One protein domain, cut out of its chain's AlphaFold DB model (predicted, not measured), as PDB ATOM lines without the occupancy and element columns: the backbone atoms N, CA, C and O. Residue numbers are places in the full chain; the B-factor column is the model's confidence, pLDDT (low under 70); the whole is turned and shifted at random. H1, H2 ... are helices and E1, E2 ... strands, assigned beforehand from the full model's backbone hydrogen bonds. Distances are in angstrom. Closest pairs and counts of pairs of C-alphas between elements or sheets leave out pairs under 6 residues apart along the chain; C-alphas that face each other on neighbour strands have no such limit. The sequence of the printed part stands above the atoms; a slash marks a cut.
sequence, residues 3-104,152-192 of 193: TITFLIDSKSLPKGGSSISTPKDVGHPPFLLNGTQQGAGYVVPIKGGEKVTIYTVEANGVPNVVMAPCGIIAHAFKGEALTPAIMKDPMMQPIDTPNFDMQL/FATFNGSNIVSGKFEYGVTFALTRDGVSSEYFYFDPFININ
ATOM      1  N   THR A   3       1.783  39.861  -7.163       96.00
ATOM      2  CA  THR A   3       2.983  40.086  -7.968       96.00
ATOM      3  C   THR A   3       3.929  38.914  -7.776       96.00
ATOM      4  O   THR A   3       4.411  38.684  -6.668       96.00
ATOM      5  N   ILE A   4       4.193  38.189  -8.854       94.81
ATOM      6  CA  ILE A   4       5.121  37.066  -8.908       94.81
ATOM      7  C   ILE A   4       6.362  37.539  -9.661       94.81
ATOM      8  O   ILE A   4       6.271  37.953 -10.813       94.81
ATOM      9  N   THR A   5       7.526  37.468  -9.027       93.56
ATOM     10  CA  THR A   5       8.807  37.785  -9.668       93.56
ATOM     11  C   THR A   5       9.680  36.545  -9.673       93.56
ATOM     12  O   THR A   5      10.198  36.151  -8.630       93.56
ATOM     13  N   PHE A   6       9.847  35.927 -10.838       91.81
ATOM     14  CA  PHE A   6      10.711  34.764 -11.001       91.81
ATOM     15  C   PHE A   6      12.180  35.186 -11.029       91.81
ATOM     16  O   PHE A   6      12.564  36.081 -11.787       91.81
ATOM     17  N   LEU A   7      12.989  34.540 -10.188       90.12
ATOM     18  CA  LEU A   7      14.417  34.804 -10.040       90.12
ATOM     19  C   LEU A   7      15.193  33.815 -10.905       90.12
ATOM     20  O   LEU A   7      15.399  32.664 -10.524       90.12
ATOM     21  N   ILE A   8      15.616  34.254 -12.083       89.44
ATOM     22  CA  ILE A   8      16.255  33.384 -13.068       89.44
ATOM     23  C   ILE A   8      17.767  33.572 -12.982       89.44
ATOM     24  O   ILE A   8      18.270  34.680 -13.142       89.44
ATOM     25  N   ASP A   9      18.504  32.490 -12.736       89.56
ATOM     26  CA  ASP A   9      19.962  32.485 -12.858       89.56
ATOM     27  C   ASP A   9      20.351  32.219 -14.313       89.56
ATOM     28  O   ASP A   9      20.454  31.067 -14.751       89.56
ATOM     29  N   SER A  10      20.624  33.282 -15.067       87.12
ATOM     30  CA  SER A  10      20.984  33.146 -16.476       87.12
ATOM     31  C   SER A  10      22.295  32.396 -16.735       87.12
ATOM     32  O   SER A  10      22.558  32.019 -17.884       87.12
ATOM     33  N   LYS A  11      23.157  32.186 -15.730       84.81
ATOM     34  CA  LYS A  11      24.396  31.404 -15.892       84.81
ATOM     35  C   LYS A  11      24.126  29.904 -15.897       84.81
ATOM     36  O   LYS A  11      24.873  29.176 -16.550       84.81
ATOM     37  N   SER A  12      23.079  29.476 -15.195       84.88
ATOM     38  CA  SER A  12      22.616  28.086 -15.162       84.88
ATOM     39  C   SER A  12      21.854  27.680 -16.428       84.88
ATOM     40  O   SER A  12      21.763  26.493 -16.741       84.88
ATOM     41  N   LEU A  13      21.348  28.661 -17.187       82.88
ATOM     42  CA  LEU A  13      20.606  28.398 -18.414       82.88
ATOM     43  C   LEU A  13      21.509  27.766 -19.490       82.88
ATOM     44  O   LEU A  13      22.667  28.175 -19.653       82.88
ATOM     45  N   PRO A  14      20.985  26.808 -20.276       75.38
ATOM     46  CA  PRO A  14      21.722  26.199 -21.375       75.38
ATOM     47  C   PRO A  14      22.297  27.252 -22.333       75.38
ATOM     48  O   PRO A  14      21.561  28.024 -22.939       75.38
ATOM     49  N   LYS A  15      23.624  27.270 -22.514       66.69
ATOM     50  CA  LYS A  15      24.280  28.167 -23.477       66.69
ATOM     51  C   LYS A  15      23.982  27.693 -24.903       66.69
ATOM     52  O   LYS A  15      24.302  26.562 -25.252       66.69
ATOM     53  N   GLY A  16      23.402  28.569 -25.721       56.41
ATOM     54  CA  GLY A  16      23.037  28.270 -27.106       56.41
ATOM     55  C   GLY A  16      21.610  27.732 -27.238       56.41
ATOM     56  O   GLY A  16      21.264  26.654 -26.736       56.41
ATOM     57  N   GLY A  17      20.783  28.492 -27.954       47.47
ATOM     58  CA  GLY A  17      19.426  28.129 -28.342       47.47
ATOM     59  C   GLY A  17      19.225  28.436 -29.819       47.47
ATOM     60  O   GLY A  17      19.300  29.584 -30.245       47.47
ATOM     61  N   SER A  18      19.016  27.397 -30.615       44.50
ATOM     62  CA  SER A  18      18.550  27.512 -31.988       44.50
ATOM     63  C   SER A  18      17.088  27.955 -31.980       44.50
ATOM     64  O   SER A  18      16.233  27.135 -31.673       44.50
ATOM     65  N   SER A  19      16.831  29.208 -32.372       49.94
ATOM     66  CA  SER A  19      15.518  29.743 -32.772       49.94
ATOM     67  C   SER A  19      14.407  29.755 -31.700       49.94
ATOM     68  O   SER A  19      14.273  28.869 -30.866       49.94
ATOM     69  N   ILE A  20      13.537  30.760 -31.805       53.09
ATOM     70  CA  ILE A  20      12.290  31.022 -31.050       53.09
ATOM     71  C   ILE A  20      11.273  29.843 -31.122       53.09
ATOM     72  O   ILE A  20      10.179  29.903 -30.587       53.09
ATOM     73  N   SER A  21      11.607  28.732 -31.786       52.34
ATOM     74  CA  SER A  21      10.688  27.635 -32.126       52.34
ATOM     75  C   SER A  21      10.799  26.375 -31.258       52.34
ATOM     76  O   SER A  21       9.963  25.485 -31.385       52.34
ATOM     77  N   THR A  22      11.825  26.254 -30.412       60.69
ATOM     78  CA  THR A  22      12.003  25.107 -29.500       60.69
ATOM     79  C   THR A  22      12.495  25.608 -28.150       60.69
ATOM     80  O   THR A  22      13.701  25.536 -27.878       60.69
ATOM     81  N   PRO A  23      11.604  26.174 -27.320       64.06
ATOM     82  CA  PRO A  23      12.014  26.653 -26.013       64.06
ATOM     83  C   PRO A  23      12.500  25.440 -25.189       64.06
ATOM     84  O   PRO A  23      12.154  24.295 -25.487       64.06
ATOM     85  N   LYS A  24      13.395  25.653 -24.219       71.81
ATOM     86  CA  LYS A  24      13.973  24.578 -23.386       71.81
ATOM     87  C   LYS A  24      13.382  24.621 -21.985       71.81
ATOM     88  O   LYS A  24      13.330  25.710 -21.422       71.81
ATOM     89  N   ASP A  25      13.027  23.456 -21.440       80.12
ATOM     90  CA  ASP A  25      12.648  23.316 -20.032       80.12
ATOM     91  C   ASP A  25      13.866  23.579 -19.143       80.12
ATOM     92  O   ASP A  25      14.924  22.967 -19.330       80.12
ATOM     93  N   VAL A  26      13.727  24.505 -18.198       81.62
ATOM     94  CA  VAL A  26      14.781  24.870 -17.244       81.62
ATOM     95  C   VAL A  26      14.385  24.635 -15.785       81.62
ATOM     96  O   VAL A  26      15.137  25.006 -14.886       81.62
ATOM     97  N   GLY A  27      13.244  23.980 -15.543       81.44
ATOM     98  CA  GLY A  27      12.700  23.768 -14.204       81.44
ATOM     99  C   GLY A  27      12.211  25.058 -13.539       81.44
ATOM    100  O   GLY A  27      12.515  26.171 -13.966       81.44
ATOM    101  N   HIS A  28      11.417  24.916 -12.476       84.19
ATOM    102  CA  HIS A  28      10.787  26.059 -11.820       84.19
ATOM    103  C   HIS A  28      11.792  26.846 -10.949       84.19
ATOM    104  O   HIS A  28      12.276  26.314  -9.942       84.19
ATOM    105  N   PRO A  29      12.085  28.124 -11.259       85.38
ATOM    106  CA  PRO A  29      13.008  28.922 -10.462       85.38
ATOM    107  C   PRO A  29      12.390  29.328  -9.112       85.38
ATOM    108  O   PRO A  29      11.164  29.373  -8.970       85.38
ATOM    109  N   PRO A  30      13.197  29.686  -8.100       88.69
ATOM    110  CA  PRO A  30      12.697  30.425  -6.947       88.69
ATOM    111  C   PRO A  30      11.990  31.710  -7.392       88.69
ATOM    112  O   PRO A  30      12.336  32.310  -8.414       88.69
ATOM    113  N   PHE A  31      11.019  32.171  -6.610       92.44
ATOM    114  CA  PHE A  31      10.301  33.398  -6.933       92.44
ATOM    115  C   PHE A  31       9.986  34.220  -5.694       92.44
ATOM    116  O   PHE A  31      10.013  33.727  -4.567       92.44
ATOM    117  N   LEU A  32       9.684  35.494  -5.913       93.56
ATOM    118  CA  LEU A  32       9.136  36.383  -4.903       93.56
ATOM    119  C   LEU A  32       7.632  36.519  -5.135       93.56
ATOM    120  O   LEU A  32       7.214  36.899  -6.226       93.56
ATOM    121  N   LEU A  33       6.828  36.264  -4.106       95.12
ATOM    122  CA  LEU A  33       5.419  36.647  -4.065       95.12
ATOM    123  C   LEU A  33       5.290  37.931  -3.253       95.12
ATOM    124  O   LEU A  33       5.583  37.939  -2.058       95.12
ATOM    125  N   ASN A  34       4.869  39.020  -3.895       95.19
ATOM    126  CA  ASN A  34       4.745  40.341  -3.273       95.19
ATOM    127  C   ASN A  34       6.023  40.750  -2.508       95.19
ATOM    128  O   ASN A  34       5.962  41.278  -1.401       95.19
ATOM    129  N   GLY A  35       7.192  40.447  -3.085       93.00
ATOM    130  CA  GLY A  35       8.507  40.732  -2.497       93.00
ATOM    131  C   GLY A  35       9.011  39.711  -1.468       93.00
ATOM    132  O   GLY A  35      10.151  39.818  -1.034       93.00
ATOM    133  N   THR A  36       8.214  38.703  -1.102       94.81
ATOM    134  CA  THR A  36       8.615  37.651  -0.153       94.81
ATOM    135  C   THR A  36       9.029  36.385  -0.889       94.81
ATOM    136  O   THR A  36       8.280  35.892  -1.728       94.81
ATOM    137  N   GLN A  37      10.198  35.835  -0.563       93.81
ATOM    138  CA  GLN A  37      10.719  34.639  -1.222       93.81
ATOM    139  C   GLN A  37       9.861  33.399  -0.945       93.81
ATOM    140  O   GLN A  37       9.493  33.129   0.196       93.81
ATOM    141  N   GLN A  38       9.580  32.643  -2.005       92.62
ATOM    142  CA  GLN A  38       8.834  31.390  -1.996       92.62
ATOM    143  C   GLN A  38       9.622  30.290  -2.720       92.62
ATOM    144  O   GLN A  38      10.478  30.554  -3.571       92.62
ATOM    145  N   GLY A  39       9.338  29.039  -2.359       83.31
ATOM    146  CA  GLY A  39       9.897  27.863  -3.027       83.31
ATOM    147  C   GLY A  39       9.110  27.480  -4.282       83.31
ATOM    148  O   GLY A  39       7.947  27.842  -4.421       83.31
ATOM    149  N   ALA A  40       9.724  26.686  -5.161       80.88
ATOM    150  CA  ALA A  40       9.137  26.263  -6.436       80.88
ATOM    151  C   ALA A  40       7.771  25.554  -6.316       80.88
ATOM    152  O   ALA A  40       6.925  25.699  -7.185       80.88
ATOM    153  N   GLY A  41       7.529  24.816  -5.228       84.00
ATOM    154  CA  GLY A  41       6.253  24.123  -4.997       84.00
ATOM    155  C   GLY A  41       5.162  24.972  -4.336       84.00
ATOM    156  O   GLY A  41       4.105  24.438  -4.004       84.00
ATOM    157  N   TYR A  42       5.410  26.259  -4.066       90.69
ATOM    158  CA  TYR A  42       4.427  27.110  -3.399       90.69
ATOM    159  C   TYR A  42       3.253  27.417  -4.333       90.69
ATOM    160  O   TYR A  42       3.425  28.015  -5.394       90.69
ATOM    161  N   VAL A  43       2.047  27.044  -3.908       92.38
ATOM    162  CA  VAL A  43       0.815  27.353  -4.634       92.38
ATOM    163  C   VAL A  43       0.358  28.752  -4.245       92.38
ATOM    164  O   VAL A  43      -0.024  28.982  -3.100       92.38
ATOM    165  N   VAL A  44       0.391  29.689  -5.192       93.81
ATOM    166  CA  VAL A  44       0.055  31.093  -4.947       93.81
ATOM    167  C   VAL A  44      -1.461  31.252  -4.788       93.81
ATOM    168  O   VAL A  44      -2.196  31.032  -5.754       93.81
ATOM    169  N   PRO A  45      -1.966  31.643  -3.606       94.62
ATOM    170  CA  PRO A  45      -3.388  31.892  -3.435       94.62
ATOM    171  C   PRO A  45      -3.761  33.217  -4.105       94.62
ATOM    172  O   PRO A  45      -3.098  34.234  -3.885       94.62
ATOM    173  N   ILE A  46      -4.827  33.211  -4.904       94.62
ATOM    174  CA  ILE A  46      -5.405  34.424  -5.486       94.62
ATOM    175  C   ILE A  46      -6.921  34.441  -5.297       94.62
ATOM    176  O   ILE A  46      -7.594  33.407  -5.348       94.62
ATOM    177  N   LYS A  47      -7.478  35.632  -5.099       93.69
ATOM    178  CA  LYS A  47      -8.925  35.854  -5.057       93.69
ATOM    179  C   LYS A  47      -9.501  35.857  -6.474       93.69
ATOM    180  O   LYS A  47      -8.803  36.144  -7.445       93.69
ATOM    181  N   GLY A  48     -10.792  35.583  -6.599       92.38
ATOM    182  CA  GLY A  48     -11.503  35.733  -7.865       92.38
ATOM    183  C   GLY A  48     -11.392  37.160  -8.381       92.38
ATOM    184  O   GLY A  48     -11.485  38.121  -7.611       92.38
ATOM    185  N   GLY A  49     -11.120  37.293  -9.681       92.62
ATOM    186  CA  GLY A  49     -10.954  38.586 -10.343       92.62
ATOM    187  C   GLY A  49      -9.665  39.308  -9.962       92.62
ATOM    188  O   GLY A  49      -9.426  40.421 -10.425       92.62
ATOM    189  N   GLU A  50      -8.824  38.707  -9.118       95.50
ATOM    190  CA  GLU A  50      -7.546  39.286  -8.752       95.50
ATOM    191  C   GLU A  50      -6.592  39.262  -9.944       95.50
ATOM    192  O   GLU A  50      -6.332  38.216 -10.542       95.50
ATOM    193  N   LYS A  51      -6.029  40.436 -10.241       96.44
ATOM    194  CA  LYS A  51      -4.935  40.580 -11.194       96.44
ATOM    195  C   LYS A  51      -3.664  39.941 -10.646       96.44
ATOM    196  O   LYS A  51      -3.204  40.286  -9.549       96.44
ATOM    197  N   VAL A  52      -3.072  39.077 -11.457       96.25
ATOM    198  CA  VAL A  52      -1.730  38.527 -11.294       96.25
ATOM    199  C   VAL A  52      -0.793  39.275 -12.232       96.25
ATOM    200  O   VAL A  52      -1.123  39.511 -13.392       96.25
ATOM    201  N   THR A  53       0.369  39.676 -11.724       96.12
ATOM    202  CA  THR A  53       1.442  40.294 -12.513       96.12
ATOM    203  C   THR A  53       2.702  39.456 -12.375       96.12
ATOM    204  O   THR A  53       3.120  39.165 -11.257       96.12
ATOM    205  N   ILE A  54       3.299  39.074 -13.499       95.00
ATOM    206  CA  ILE A  54       4.481  38.223 -13.582       95.00
ATOM    207  C   ILE A  54       5.650  39.030 -14.138       95.00
ATOM    208  O   ILE A  54       5.585  39.537 -15.258       95.00
ATOM    209  N   TYR A  55       6.736  39.074 -13.374       93.25
ATOM    210  CA  TYR A  55       8.039  39.583 -13.783       93.25
ATOM    211  C   TYR A  55       9.060  38.450 -13.861       93.25
ATOM    212  O   TYR A  55       8.987  37.464 -13.125       93.25
ATOM    213  N   THR A  56      10.069  38.647 -14.701       91.31
ATOM    214  CA  THR A  56      11.279  37.822 -14.766       91.31
ATOM    215  C   THR A  56      12.486  38.710 -14.511       91.31
ATOM    216  O   THR A  56      12.632  39.734 -15.178       91.31
ATOM    217  N   VAL A  57      13.351  38.343 -13.566       88.50
ATOM    218  CA  VAL A  57      14.548  39.132 -13.228       88.50
ATOM    219  C   VAL A  57      15.779  38.248 -13.099       88.50
ATOM    220  O   VAL A  57      15.685  37.072 -12.750       88.50
ATOM    221  N   GLU A  58      16.944  38.833 -13.373       88.44
ATOM    222  CA  GLU A  58      18.231  38.158 -13.214       88.44
ATOM    223  C   GLU A  58      18.569  38.006 -11.736       88.44
ATOM    224  O   GLU A  58      18.785  38.994 -11.034       88.44
ATOM    225  N   ALA A  59      18.667  36.759 -11.277       87.69
ATOM    226  CA  ALA A  59      18.932  36.419  -9.884       87.69
ATOM    227  C   ALA A  59      20.289  36.951  -9.398       87.69
ATOM    228  O   ALA A  59      20.435  37.281  -8.223       87.69
ATOM    229  N   ASN A  60      21.274  37.070 -10.295       85.38
ATOM    230  CA  ASN A  60      22.620  37.537  -9.955       85.38
ATOM    231  C   ASN A  60      22.863  39.026 -10.252       85.38
ATOM    232  O   ASN A  60      24.011  39.466 -10.192       85.38
ATOM    233  N   GLY A  61      21.835  39.789 -10.640       78.12
ATOM    234  CA  GLY A  61      21.968  41.217 -10.950       78.12
ATOM    235  C   GLY A  61      22.940  41.533 -12.095       78.12
ATOM    236  O   GLY A  61      23.619  42.556 -12.057       78.12
ATOM    237  N   VAL A  62      23.054  40.652 -13.096       78.38
ATOM    238  CA  VAL A  62      23.957  40.869 -14.234       78.38
ATOM    239  C   VAL A  62      23.386  41.973 -15.145       78.38
ATOM    240  O   VAL A  62      22.309  41.787 -15.707       78.38
ATOM    241  N   PRO A  63      24.084  43.110 -15.337       68.31
ATOM    242  CA  PRO A  63      23.496  44.306 -15.953       68.31
ATOM    243  C   PRO A  63      23.264  44.208 -17.470       68.31
ATOM    244  O   PRO A  63      22.484  44.979 -18.016       68.31
ATOM    245  N   ASN A  64      23.929  43.283 -18.167       73.50
ATOM    246  CA  ASN A  64      23.796  43.070 -19.617       73.50
ATOM    247  C   ASN A  64      22.817  41.936 -19.977       73.50
ATOM    248  O   ASN A  64      22.800  41.478 -21.123       73.50
ATOM    249  N   VAL A  65      22.037  41.458 -19.006       78.44
ATOM    250  CA  VAL A  65      21.038  40.407 -19.196       78.44
ATOM    251  C   VAL A  65      19.651  41.011 -19.036       78.44
ATOM    252  O   VAL A  65      19.300  41.517 -17.975       78.44
ATOM    253  N   VAL A  66      18.850  40.923 -20.096       82.56
ATOM    254  CA  VAL A  66      17.444  41.337 -20.082       82.56
ATOM    255  C   VAL A  66      16.574  40.105 -20.254       82.56
ATOM    256  O   VAL A  66      16.835  39.281 -21.130       82.56
ATOM    257  N   MET A  67      15.535  39.991 -19.429       87.06
ATOM    258  CA  MET A  67      14.551  38.915 -19.513       87.06
ATOM    259  C   MET A  67      13.145  39.473 -19.617       87.06
ATOM    260  O   MET A  67      12.814  40.447 -18.944       87.06
ATOM    261  N   ALA A  68      12.334  38.844 -20.462       88.69
ATOM    262  CA  ALA A  68      10.957  39.237 -20.699       88.69
ATOM    263  C   ALA A  68      10.050  38.004 -20.728       88.69
ATOM    264  O   ALA A  68      10.336  37.089 -21.503       88.69
ATOM    265  N   PRO A  69       8.944  37.968 -19.962       90.69
ATOM    266  CA  PRO A  69       7.917  36.962 -20.190       90.69
ATOM    267  C   PRO A  69       7.307  37.173 -21.583       90.69
ATOM    268  O   PRO A  69       6.974  38.298 -21.954       90.69
ATOM    269  N   CYS A  70       7.169  36.098 -22.354       88.44
ATOM    270  CA  CYS A  70       6.648  36.127 -23.725       88.44
ATOM    271  C   CYS A  70       5.482  35.158 -23.963       88.44
ATOM    272  O   CYS A  70       4.823  35.243 -24.996       88.44
ATOM    273  N   GLY A  71       5.196  34.262 -23.015       89.12
ATOM    274  CA  GLY A  71       4.097  33.312 -23.134       89.12
ATOM    275  C   GLY A  71       3.619  32.784 -21.787       89.12
ATOM    276  O   GLY A  71       4.397  32.661 -20.841       89.12
ATOM    277  N   ILE A  72       2.329  32.456 -21.723       91.12
ATOM    278  CA  ILE A  72       1.713  31.681 -20.643       91.12
ATOM    279  C   ILE A  72       1.062  30.461 -21.286       91.12
ATOM    280  O   ILE A  72       0.219  30.597 -22.174       91.12
ATOM    281  N   ILE A  73       1.458  29.272 -20.846       89.56
ATOM    282  CA  ILE A  73       0.964  27.998 -21.370       89.56
ATOM    283  C   ILE A  73      -0.018  27.431 -20.350       89.56
ATOM    284  O   ILE A  73       0.391  26.935 -19.306       89.56
ATOM    285  N   ALA A  74      -1.317  27.506 -20.630       90.31
ATOM    286  CA  ALA A  74      -2.328  26.876 -19.785       90.31
ATOM    287  C   ALA A  74      -2.208  25.345 -19.881       90.31
ATOM    288  O   ALA A  74      -2.294  24.800 -20.981       90.31
ATOM    289  N   HIS A  75      -2.005  24.663 -18.748       90.81
ATOM    290  CA  HIS A  75      -1.760  23.219 -18.720       90.81
ATOM    291  C   HIS A  75      -2.950  22.447 -18.143       90.81
ATOM    292  O   HIS A  75      -3.619  21.714 -18.872       90.81
ATOM    293  N   ALA A  76      -3.255  22.642 -16.859       93.00
ATOM    294  CA  ALA A  76      -4.297  21.892 -16.164       93.00
ATOM    295  C   ALA A  76      -5.090  22.766 -15.184       93.00
ATOM    296  O   ALA A  76      -4.600  23.770 -14.667       93.00
ATOM    297  N   PHE A  77      -6.329  22.370 -14.903       95.06
ATOM    298  CA  PHE A  77      -7.180  22.982 -13.891       95.06
ATOM    299  C   PHE A  77      -7.904  21.901 -13.095       95.06
ATOM    300  O   PHE A  77      -8.522  21.010 -13.668       95.06
ATOM    301  N   LYS A  78      -7.815  21.962 -11.761       93.94
ATOM    302  CA  LYS A  78      -8.330  20.919 -10.847       93.94
ATOM    303  C   LYS A  78      -7.787  19.511 -11.147       93.94
ATOM    304  O   LYS A  78      -8.471  18.526 -10.898       93.94
ATOM    305  N   GLY A  79      -6.559  19.425 -11.661       90.94
ATOM    306  CA  GLY A  79      -5.924  18.160 -12.051       90.94
ATOM    307  C   GLY A  79      -6.328  17.639 -13.434       90.94
ATOM    308  O   GLY A  79      -5.772  16.640 -13.874       90.94
ATOM    309  N   GLU A  80      -7.234  18.322 -14.137       93.94
ATOM    310  CA  GLU A  80      -7.671  17.956 -15.486       93.94
ATOM    311  C   GLU A  80      -6.978  18.824 -16.538       93.94
ATOM    312  O   GLU A  80      -6.844  20.038 -16.363       93.94
ATOM    313  N   ALA A  81      -6.561  18.224 -17.653       93.62
ATOM    314  CA  ALA A  81      -5.920  18.956 -18.742       93.62
ATOM    315  C   ALA A  81      -6.878  19.988 -19.361       93.62
ATOM    316  O   ALA A  81      -8.034  19.693 -19.679       93.62
ATOM    317  N   LEU A  82      -6.386  21.207 -19.568       93.31
ATOM    318  CA  LEU A  82      -7.165  22.265 -20.197       93.31
ATOM    319  C   LEU A  82      -7.242  22.053 -21.707       93.31
ATOM    320  O   LEU A  82      -6.262  21.730 -22.374       93.31
ATOM    321  N   THR A  83      -8.429  22.282 -22.260       93.44
ATOM    322  CA  THR A  83      -8.672  22.207 -23.702       93.44
ATOM    323  C   THR A  83      -8.947  23.597 -24.270       93.44
ATOM    324  O   THR A  83      -9.400  24.488 -23.541       93.44
ATOM    325  N   PRO A  84      -8.779  23.799 -25.589       92.56
ATOM    326  CA  PRO A  84      -9.179  25.046 -26.230       92.56
ATOM    327  C   PRO A  84     -10.655  25.400 -26.021       92.56
ATOM    328  O   PRO A  84     -10.986  26.577 -26.027       92.56
ATOM    329  N   ALA A  85     -11.540  24.413 -25.846       94.31
ATOM    330  CA  ALA A  85     -12.953  24.665 -25.567       94.31
ATOM    331  C   ALA A  85     -13.148  25.272 -24.170       94.31
ATOM    332  O   ALA A  85     -13.863  26.258 -24.038       94.31
ATOM    333  N   ILE A  86     -12.453  24.742 -23.155       93.81
ATOM    334  CA  ILE A  86     -12.490  25.280 -21.786       93.81
ATOM    335  C   ILE A  86     -11.907  26.697 -21.748       93.81
ATOM    336  O   ILE A  86     -12.516  27.594 -21.179       93.81
ATOM    337  N   MET A  87     -10.761  26.915 -22.399       93.69
ATOM    338  CA  MET A  87     -10.086  28.221 -22.418       93.69
ATOM    339  C   MET A  87     -10.804  29.288 -23.256       93.69
ATOM    340  O   MET A  87     -10.461  30.459 -23.159       93.69
ATOM    341  N   LYS A  88     -11.763  28.898 -24.106       92.75
ATOM    342  CA  LYS A  88     -12.589  29.825 -24.898       92.75
ATOM    343  C   LYS A  88     -13.970  30.063 -24.293       92.75
ATOM    344  O   LYS A  88     -14.693  30.911 -24.809       92.75
ATOM    345  N   ASP A  89     -14.345  29.321 -23.253       94.62
ATOM    346  CA  ASP A  89     -15.609  29.502 -22.545       94.62
ATOM    347  C   ASP A  89     -15.395  30.403 -21.316       94.62
ATOM    348  O   ASP A  89     -14.780  29.968 -20.337       94.62
ATOM    349  N   PRO A  90     -15.934  31.639 -21.304       91.56
ATOM    350  CA  PRO A  90     -15.808  32.551 -20.168       91.56
ATOM    351  C   PRO A  90     -16.354  31.994 -18.848       91.56
ATOM    352  O   PRO A  90     -15.944  32.450 -17.784       91.56
ATOM    353  N   MET A  91     -17.269  31.020 -18.902       95.00
ATOM    354  CA  MET A  91     -17.861  30.385 -17.720       95.00
ATOM    355  C   MET A  91     -16.981  29.277 -17.138       95.00
ATOM    356  O   MET A  91     -17.200  28.862 -16.001       95.00
ATOM    357  N   MET A  92     -15.993  28.795 -17.896       94.50
ATOM    358  CA  MET A  92     -15.120  27.689 -17.493       94.50
ATOM    359  C   MET A  92     -13.639  28.068 -17.424       94.50
ATOM    360  O   MET A  92     -12.881  27.385 -16.732       94.50
ATOM    361  N   GLN A  93     -13.212  29.131 -18.113       94.94
ATOM    362  CA  GLN A  93     -11.808  29.525 -18.159       94.94
ATOM    363  C   GLN A  93     -11.296  29.922 -16.755       94.94
ATOM    364  O   GLN A  93     -11.939  30.722 -16.061       94.94
ATOM    365  N   PRO A  94     -10.149  29.377 -16.306       95.69
ATOM    366  CA  PRO A  94      -9.589  29.685 -14.992       95.69
ATOM    367  C   PRO A  94      -8.935  31.068 -14.941       95.69
ATOM    368  O   PRO A  94      -8.963  31.716 -13.898       95.69
ATOM    369  N   ILE A  95      -8.380  31.531 -16.058       95.75
ATOM    370  CA  ILE A  95      -7.803  32.866 -16.221       95.75
ATOM    371  C   ILE A  95      -8.345  33.498 -17.502       95.75
ATOM    372  O   ILE A  95      -8.808  32.784 -18.394       95.75
ATOM    373  N   ASP A  96      -8.295  34.821 -17.592       94.81
ATOM    374  CA  ASP A  96      -8.534  35.523 -18.853       94.81
ATOM    375  C   ASP A  96      -7.309  35.483 -19.783       94.81
ATOM    376  O   ASP A  96      -6.283  34.863 -19.488       94.81
ATOM    377  N   THR A  97      -7.439  36.119 -20.950       92.88
ATOM    378  CA  THR A  97      -6.353  36.227 -21.925       92.88
ATOM    379  C   THR A  97      -5.175  36.993 -21.318       92.88
ATOM    380  O   THR A  97      -5.333  38.173 -20.989       92.88
ATOM    381  N   PRO A  98      -3.980  36.382 -21.236       94.50
ATOM    382  CA  PRO A  98      -2.795  37.074 -20.763       94.50
ATOM    383  C   PRO A  98      -2.461  38.292 -21.629       94.50
ATOM    384  O   PRO A  98      -2.498  38.230 -22.859       94.50
ATOM    385  N   ASN A  99      -2.087  39.386 -20.976       95.44
ATOM    386  CA  ASN A  99      -1.584  40.605 -21.593       95.44
ATOM    387  C   ASN A  99      -0.092  40.773 -21.287       95.44
ATOM    388  O   ASN A  99       0.332  40.527 -20.158       95.44
ATOM    389  N   PHE A 100       0.677  41.236 -22.268       93.50
ATOM    390  CA  PHE A 100       2.115  41.471 -22.154       93.50
ATOM    391  C   PHE A 100       2.384  42.948 -22.389       93.50
ATOM    392  O   PHE A 100       1.929  43.505 -23.386       93.50
ATOM    393  N   ASP A 101       3.089  43.582 -21.463       93.62
ATOM    394  CA  ASP A 101       3.325  45.021 -21.504       93.62
ATOM    395  C   ASP A 101       4.641  45.366 -20.792       93.62
ATOM    396  O   ASP A 101       5.370  44.494 -20.310       93.62
ATOM    397  N   MET A 102       4.969  46.650 -20.750       89.50
ATOM    398  CA  MET A 102       6.173  47.190 -20.148       89.50
ATOM    399  C   MET A 102       5.815  48.293 -19.156       89.50
ATOM    400  O   MET A 102       5.039  49.195 -19.457       89.50
ATOM    401  N   GLN A 103       6.427  48.264 -17.974       87.31
ATOM    402  CA  GLN A 103       6.362  49.377 -17.024       87.31
ATOM    403  C   GLN A 103       7.681  50.140 -17.005       87.31
ATOM    404  O   GLN A 103       8.720  49.596 -17.374       87.31
ATOM    405  N   LEU A 104       7.659  51.386 -16.534       78.25
ATOM    406  CA  LEU A 104       8.892  52.128 -16.285       78.25
ATOM    407  C   LEU A 104       9.725  51.391 -15.228       78.25
ATOM    408  O   LEU A 104       9.283  51.176 -14.101       78.25
ATOM    409  N   PHE A 152       6.571  42.669 -18.457       94.00
ATOM    410  CA  PHE A 152       5.764  41.839 -17.574       94.00
ATOM    411  C   PHE A 152       4.585  41.201 -18.308       94.00
ATOM    412  O   PHE A 152       4.158  41.669 -19.364       94.00
ATOM    413  N   ALA A 153       4.036  40.143 -17.715       95.56
ATOM    414  CA  ALA A 153       2.787  39.525 -18.147       95.56
ATOM    415  C   ALA A 153       1.714  39.684 -17.067       95.56
ATOM    416  O   ALA A 153       2.017  39.668 -15.875       95.56
ATOM    417  N   THR A 154       0.453  39.824 -17.462       96.31
ATOM    418  CA  THR A 154      -0.681  39.891 -16.535       96.31
ATOM    419  C   THR A 154      -1.847  39.061 -17.012       96.31
ATOM    420  O   THR A 154      -2.114  39.025 -18.205       96.31
ATOM    421  N   PHE A 155      -2.587  38.495 -16.072       96.06
ATOM    422  CA  PHE A 155      -3.907  37.907 -16.286       96.06
ATOM    423  C   PHE A 155      -4.721  38.059 -14.997       96.06
ATOM    424  O   PHE A 155      -4.159  38.309 -13.926       96.06
ATOM    425  N   ASN A 156      -6.033  37.901 -15.079       96.44
ATOM    426  CA  ASN A 156      -6.926  37.872 -13.929       96.44
ATOM    427  C   ASN A 156      -7.394  36.442 -13.657       96.44
ATOM    428  O   ASN A 156      -7.705  35.693 -14.584       96.44
ATOM    429  N   GLY A 157      -7.482  36.073 -12.378       95.06
ATOM    430  CA  GLY A 157      -8.141  34.833 -11.969       95.06
ATOM    431  C   GLY A 157      -9.656  34.898 -12.184       95.06
ATOM    432  O   GLY A 157     -10.270  35.959 -12.060       95.06
ATOM    433  N   SER A 158     -10.283  33.762 -12.478       95.19
ATOM    434  CA  SER A 158     -11.731  33.687 -12.675       95.19
ATOM    435  C   SER A 158     -12.517  34.065 -11.416       95.19
ATOM    436  O   SER A 158     -12.204  33.644 -10.304       95.19
ATOM    437  N   ASN A 159     -13.595  34.827 -11.604       95.50
ATOM    438  CA  ASN A 159     -14.606  35.075 -10.570       95.50
ATOM    439  C   ASN A 159     -15.634  33.935 -10.449       95.50
ATOM    440  O   ASN A 159     -16.464  33.960  -9.546       95.50
ATOM    441  N   ILE A 160     -15.627  32.985 -11.388       95.12
ATOM    442  CA  ILE A 160     -16.696  31.992 -11.563       95.12
ATOM    443  C   ILE A 160     -16.228  30.615 -11.101       95.12
ATOM    444  O   ILE A 160     -16.945  29.919 -10.384       95.12
ATOM    445  N   VAL A 161     -15.019  30.220 -11.505       95.06
ATOM    446  CA  VAL A 161     -14.453  28.913 -11.168       95.06
ATOM    447  C   VAL A 161     -13.359  29.041 -10.114       95.06
ATOM    448  O   VAL A 161     -12.542  29.957 -10.141       95.06
ATOM    449  N   SER A 162     -13.334  28.087  -9.188       96.00
ATOM    450  CA  SER A 162     -12.368  28.017  -8.085       96.00
ATOM    451  C   SER A 162     -11.552  26.742  -8.183       96.00
ATOM    452  O   SER A 162     -12.123  25.702  -8.508       96.00
ATOM    453  N   GLY A 163     -10.260  26.785  -7.874       95.19
ATOM    454  CA  GLY A 163      -9.400  25.602  -7.855       95.19
ATOM    455  C   GLY A 163      -7.957  25.876  -8.270       95.19
ATOM    456  O   GLY A 163      -7.590  26.996  -8.627       95.19
ATOM    457  N   LYS A 164      -7.145  24.817  -8.239       95.38
ATOM    458  CA  LYS A 164      -5.737  24.856  -8.637       95.38
ATOM    459  C   LYS A 164      -5.612  24.957 -10.160       95.38
ATOM    460  O   LYS A 164      -6.118  24.085 -10.865       95.38
ATOM    461  N   PHE A 165      -4.928  25.987 -10.644       94.75
ATOM    462  CA  PHE A 165      -4.513  26.151 -12.037       94.75
ATOM    463  C   PHE A 165      -3.006  25.925 -12.151       94.75
ATOM    464  O   PHE A 165      -2.223  26.485 -11.380       94.75
ATOM    465  N   GLU A 166      -2.627  25.091 -13.111       92.81
ATOM    466  CA  GLU A 166      -1.250  24.754 -13.453       92.81
ATOM    467  C   GLU A 166      -0.941  25.353 -14.825       92.81
ATOM    468  O   GLU A 166      -1.705  25.174 -15.783       92.81
ATOM    469  N   TYR A 167       0.166  26.081 -14.922       90.88
ATOM    470  CA  TYR A 167       0.582  26.745 -16.153       90.88
ATOM    471  C   TYR A 167       2.093  26.696 -16.321       90.88
ATOM    472  O   TYR A 167       2.816  26.433 -15.372       90.88
ATOM    473  N   GLY A 168       2.565  26.940 -17.538       89.69
ATOM    474  CA  GLY A 168       3.966  27.207 -17.842       89.69
ATOM    475  C   GLY A 168       4.189  28.682 -18.157       89.69
ATOM    476  O   GLY A 168       3.277  29.374 -18.620       89.69
ATOM    477  N   VAL A 169       5.410  29.156 -17.927       90.31
ATOM    478  CA  VAL A 169       5.847  30.506 -18.305       90.31
ATOM    479  C   VAL A 169       6.967  30.380 -19.324       90.31
ATOM    480  O   VAL A 169       7.955  29.681 -19.099       90.31
ATOM    481  N   THR A 170       6.808  31.074 -20.443       89.62
ATOM    482  CA  THR A 170       7.834  31.210 -21.477       89.62
ATOM    483  C   THR A 170       8.450  32.593 -21.363       89.62
ATOM    484  O   THR A 170       7.736  33.582 -21.169       89.62
ATOM    485  N   PHE A 171       9.772  32.675 -21.469       88.38
ATOM    486  CA  PHE A 171      10.497  33.934 -21.407       88.38
ATOM    487  C   PHE A 171      11.645  33.974 -22.412       88.38
ATOM    488  O   PHE A 171      12.316  32.977 -22.685       88.38
ATOM    489  N   ALA A 172      11.894  35.168 -22.936       87.06
ATOM    490  CA  ALA A 172      13.052  35.462 -23.755       87.06
ATOM    491  C   ALA A 172      14.162  36.053 -22.881       87.06
ATOM    492  O   ALA A 172      13.909  36.910 -22.033       87.06
ATOM    493  N   LEU A 173      15.395  35.618 -23.116       85.88
ATOM    494  CA  LEU A 173      16.611  36.178 -22.542       85.88
ATOM    495  C   LEU A 173      17.454  36.770 -23.665       85.88
ATOM    496  O   LEU A 173      17.828  36.064 -24.600       85.88
ATOM    497  N   THR A 174      17.805  38.044 -23.525       82.94
ATOM    498  CA  THR A 174      18.781  38.720 -24.380       82.94
ATOM    499  C   THR A 174      20.055  38.975 -23.588       82.94
ATOM    500  O   THR A 174      20.023  39.616 -22.536       82.94
ATOM    501  N   ARG A 175      21.183  38.482 -24.104       77.94
ATOM    502  CA  ARG A 175      22.527  38.682 -23.553       77.94
ATOM    503  C   ARG A 175      23.460  39.114 -24.671       77.94
ATOM    504  O   ARG A 175      23.535  38.438 -25.691       77.94
ATOM    505  N   ASP A 176      24.169  40.222 -24.470       76.44
ATOM    506  CA  ASP A 176      25.175  40.728 -25.418       76.44
ATOM    507  C   ASP A 176      24.651  40.832 -26.868       76.44
ATOM    508  O   ASP A 176      25.352  40.541 -27.832       76.44
ATOM    509  N   GLY A 177      23.376  41.215 -27.025       71.56
ATOM    510  CA  GLY A 177      22.711  41.350 -28.327       71.56
ATOM    511  C   GLY A 177      22.185  40.047 -28.943       71.56
ATOM    512  O   GLY A 177      21.628  40.086 -30.037       71.56
ATOM    513  N   VAL A 178      22.315  38.906 -28.259       74.69
ATOM    514  CA  VAL A 178      21.789  37.606 -28.703       74.69
ATOM    515  C   VAL A 178      20.586  37.205 -27.857       74.69
ATOM    516  O   VAL A 178      20.675  37.166 -26.630       74.69
ATOM    517  N   SER A 179      19.476  36.871 -28.515       78.94
ATOM    518  CA  SER A 179      18.235  36.441 -27.863       78.94
ATOM    519  C   SER A 179      18.046  34.923 -27.923       78.94
ATOM    520  O   SER A 179      18.378  34.270 -28.912       78.94
ATOM    521  N   SER A 180      17.508  34.340 -26.857       80.50
ATOM    522  CA  SER A 180      17.131  32.924 -26.761       80.50
ATOM    523  C   SER A 180      15.858  32.776 -25.933       80.50
ATOM    524  O   SER A 180      15.652  33.542 -24.994       80.50
ATOM    525  N   GLU A 181      15.015  31.801 -26.267       81.69
ATOM    526  CA  GLU A 181      13.756  31.537 -25.565       81.69
ATOM    527  C   GLU A 181      13.863  30.295 -24.672       81.69
ATOM    528  O   GLU A 181      14.461  29.283 -25.050       81.69
ATOM    529  N   TYR A 182      13.270  30.380 -23.485       84.19
ATOM    530  CA  TYR A 182      13.246  29.334 -22.470       84.19
ATOM    531  C   TYR A 182      11.831  29.196 -21.912       84.19
ATOM    532  O   TYR A 182      11.031  30.133 -21.966       84.19
ATOM    533  N   PHE A 183      11.521  28.032 -21.352       81.81
ATOM    534  CA  PHE A 183      10.276  27.817 -20.630       81.81
ATOM    535  C   PHE A 183      10.527  27.009 -19.363       81.81
ATOM    536  O   PHE A 183      11.521  26.301 -19.242       81.81
ATOM    537  N   TYR A 184       9.594  27.068 -18.429       81.88
ATOM    538  CA  TYR A 184       9.450  26.031 -17.413       81.88
ATOM    539  C   TYR A 184       7.970  25.785 -17.146       81.88
ATOM    540  O   TYR A 184       7.128  26.672 -17.339       81.88
ATOM    541  N   PHE A 185       7.670  24.561 -16.722       65.31
ATOM    542  CA  PHE A 185       6.353  24.163 -16.244       65.31
ATOM    543  C   PHE A 185       6.242  24.348 -14.724       65.31
ATOM    544  O   PHE A 185       7.238  24.524 -14.021       65.31
ATOM    545  N   ASP A 186       5.002  24.314 -14.242       64.00
ATOM    546  CA  ASP A 186       4.627  24.100 -12.842       64.00
ATOM    547  C   ASP A 186       4.559  25.289 -11.864       64.00
ATOM    548  O   ASP A 186       4.542  25.042 -10.656       64.00
ATOM    549  N   PRO A 187       4.430  26.573 -12.257       78.38
ATOM    550  CA  PRO A 187       3.833  27.524 -11.333       78.38
ATOM    551  C   PRO A 187       2.360  27.175 -11.094       78.38
ATOM    552  O   PRO A 187       1.576  26.916 -12.012       78.38
ATOM    553  N   PHE A 188       1.975  27.189  -9.821       87.69
ATOM    554  CA  PHE A 188       0.624  26.865  -9.384       87.69
ATOM    555  C   PHE A 188      -0.034  28.094  -8.769       87.69
ATOM    556  O   PHE A 188       0.527  28.719  -7.868       87.69
ATOM    557  N   ILE A 189      -1.252  28.407  -9.203       92.44
ATOM    558  CA  ILE A 189      -2.128  29.350  -8.494       92.44
ATOM    559  C   ILE A 189      -3.359  28.604  -7.986       92.44
ATOM    560  O   ILE A 189      -3.865  27.699  -8.650       92.44
ATOM    561  N   ASN A 190      -3.857  28.983  -6.813       94.75
ATOM    562  CA  ASN A 190      -5.140  28.515  -6.301       94.75
ATOM    563  C   ASN A 190      -6.150  29.659  -6.370       94.75
ATOM    564  O   ASN A 190      -6.006  30.657  -5.665       94.75
ATOM    565  N   ILE A 191      -7.146  29.518  -7.242       94.12
ATOM    566  CA  ILE A 191      -8.137  30.557  -7.531       94.12
ATOM    567  C   ILE A 191      -9.309  30.435  -6.561       94.12
ATOM    568  O   ILE A 191      -9.861  29.341  -6.409       94.12
ATOM    569  N   ASN A 192      -9.702  31.561  -5.955       86.56
ATOM    570  CA  ASN A 192     -10.693  31.647  -4.872       86.56
ATOM    571  C   ASN A 192     -10.283  30.829  -3.638       86.56
ATOM    572  O   ASN A 192     -11.092  30.102  -3.056       86.56
TER     573      ASN A 192
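Overview. This is residues 3 to 104 and 152 to 192 of the 193 residues of an uncharacterized protein of Archangium sp. Cb G35 (UniProt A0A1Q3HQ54). Two strongly twisted sheets stand partly face to face, with E5 and E8 of the one nearest to E6 of the other; the long strands E6 and E9 run through the middle. A long link, residues 9 to 30, runs out from E1 and back to E2, tied to E10 by a short pairing, and the small helix H1 lies farthest from the middle. The 143 printed residues hold eleven named strands and one named helix, in the order E1 to E6, H1, E7 to E11: mostly strand. One sheet is mixed, in the order E3, E2, E1, E5, E8, E7; the other is branched at E9. The whole is compact, with a radius of gyration of the C-alphas of 15.2 A and spans of 45 by 33 by 28 A.

Along the chain. E1, residues 3 to 8, begins at C-alpha 3 (2.983, 40.086, -7.968). E2 is residues 31 to 33, E3 36 to 38, E4 43 to 46. E5, residues 51 to 58, is 23.4 A long; E6, residues 65 to 77, 33.6 A. H1 is residues 84 to 88, E7 99 to 104, E8 152 to 156. E9, residues 163 to 175, is 37.9 A long and ends at C-alpha 175 (22.527, 38.682, -23.553). E10, residues 178 to 184, is 20.3 A long; E11, residues 188 to 191, ends at C-alpha 191 (-8.137, 30.557, -7.531).

Arrangement. E1, E2 and E3 form a meander, each strand the antiparallel neighbour of the one before; N 32 and O 5 are 2.8 A apart, N 33 and O 36 2.8 A. E1 and E5 are parallel, N 4 to O 53 2.8 A. E8 is antiparallel to E5, N 52 to O 155 2.8 A, and to E7, N 99 to O 154 2.8 A. In the branched sheet, E6 lies on one side of E9, with E10 and E11 on the other side, each antiparallel to E9: N 70 to O 170 2.8 A, N 173 to O 180 2.8 A, N 165 to O 189 2.8 A. E4 and E11 are parallel, N 44 to O 188 2.8 A. Between the sheets, the closest C-alphas of E5 and E6, Thr 56 and Met 67, are 5.9 A apart. H1 is on neither sheet; its O i to N i+4 pair is within hydrogen-bond range.

Size, cuts and confidence. The two farthest C-alphas, of Ile 160 and Asp 176, are 45.0 A apart. Residues 105 to 151 are not printed; C-alphas 104 and 152 are 10.8 A apart across the cut. The link from E1 to E2 is long. Mean pLDDT of the printed part is 86.9; residues 15 to 23, 63 and 185 to 186 are under 70.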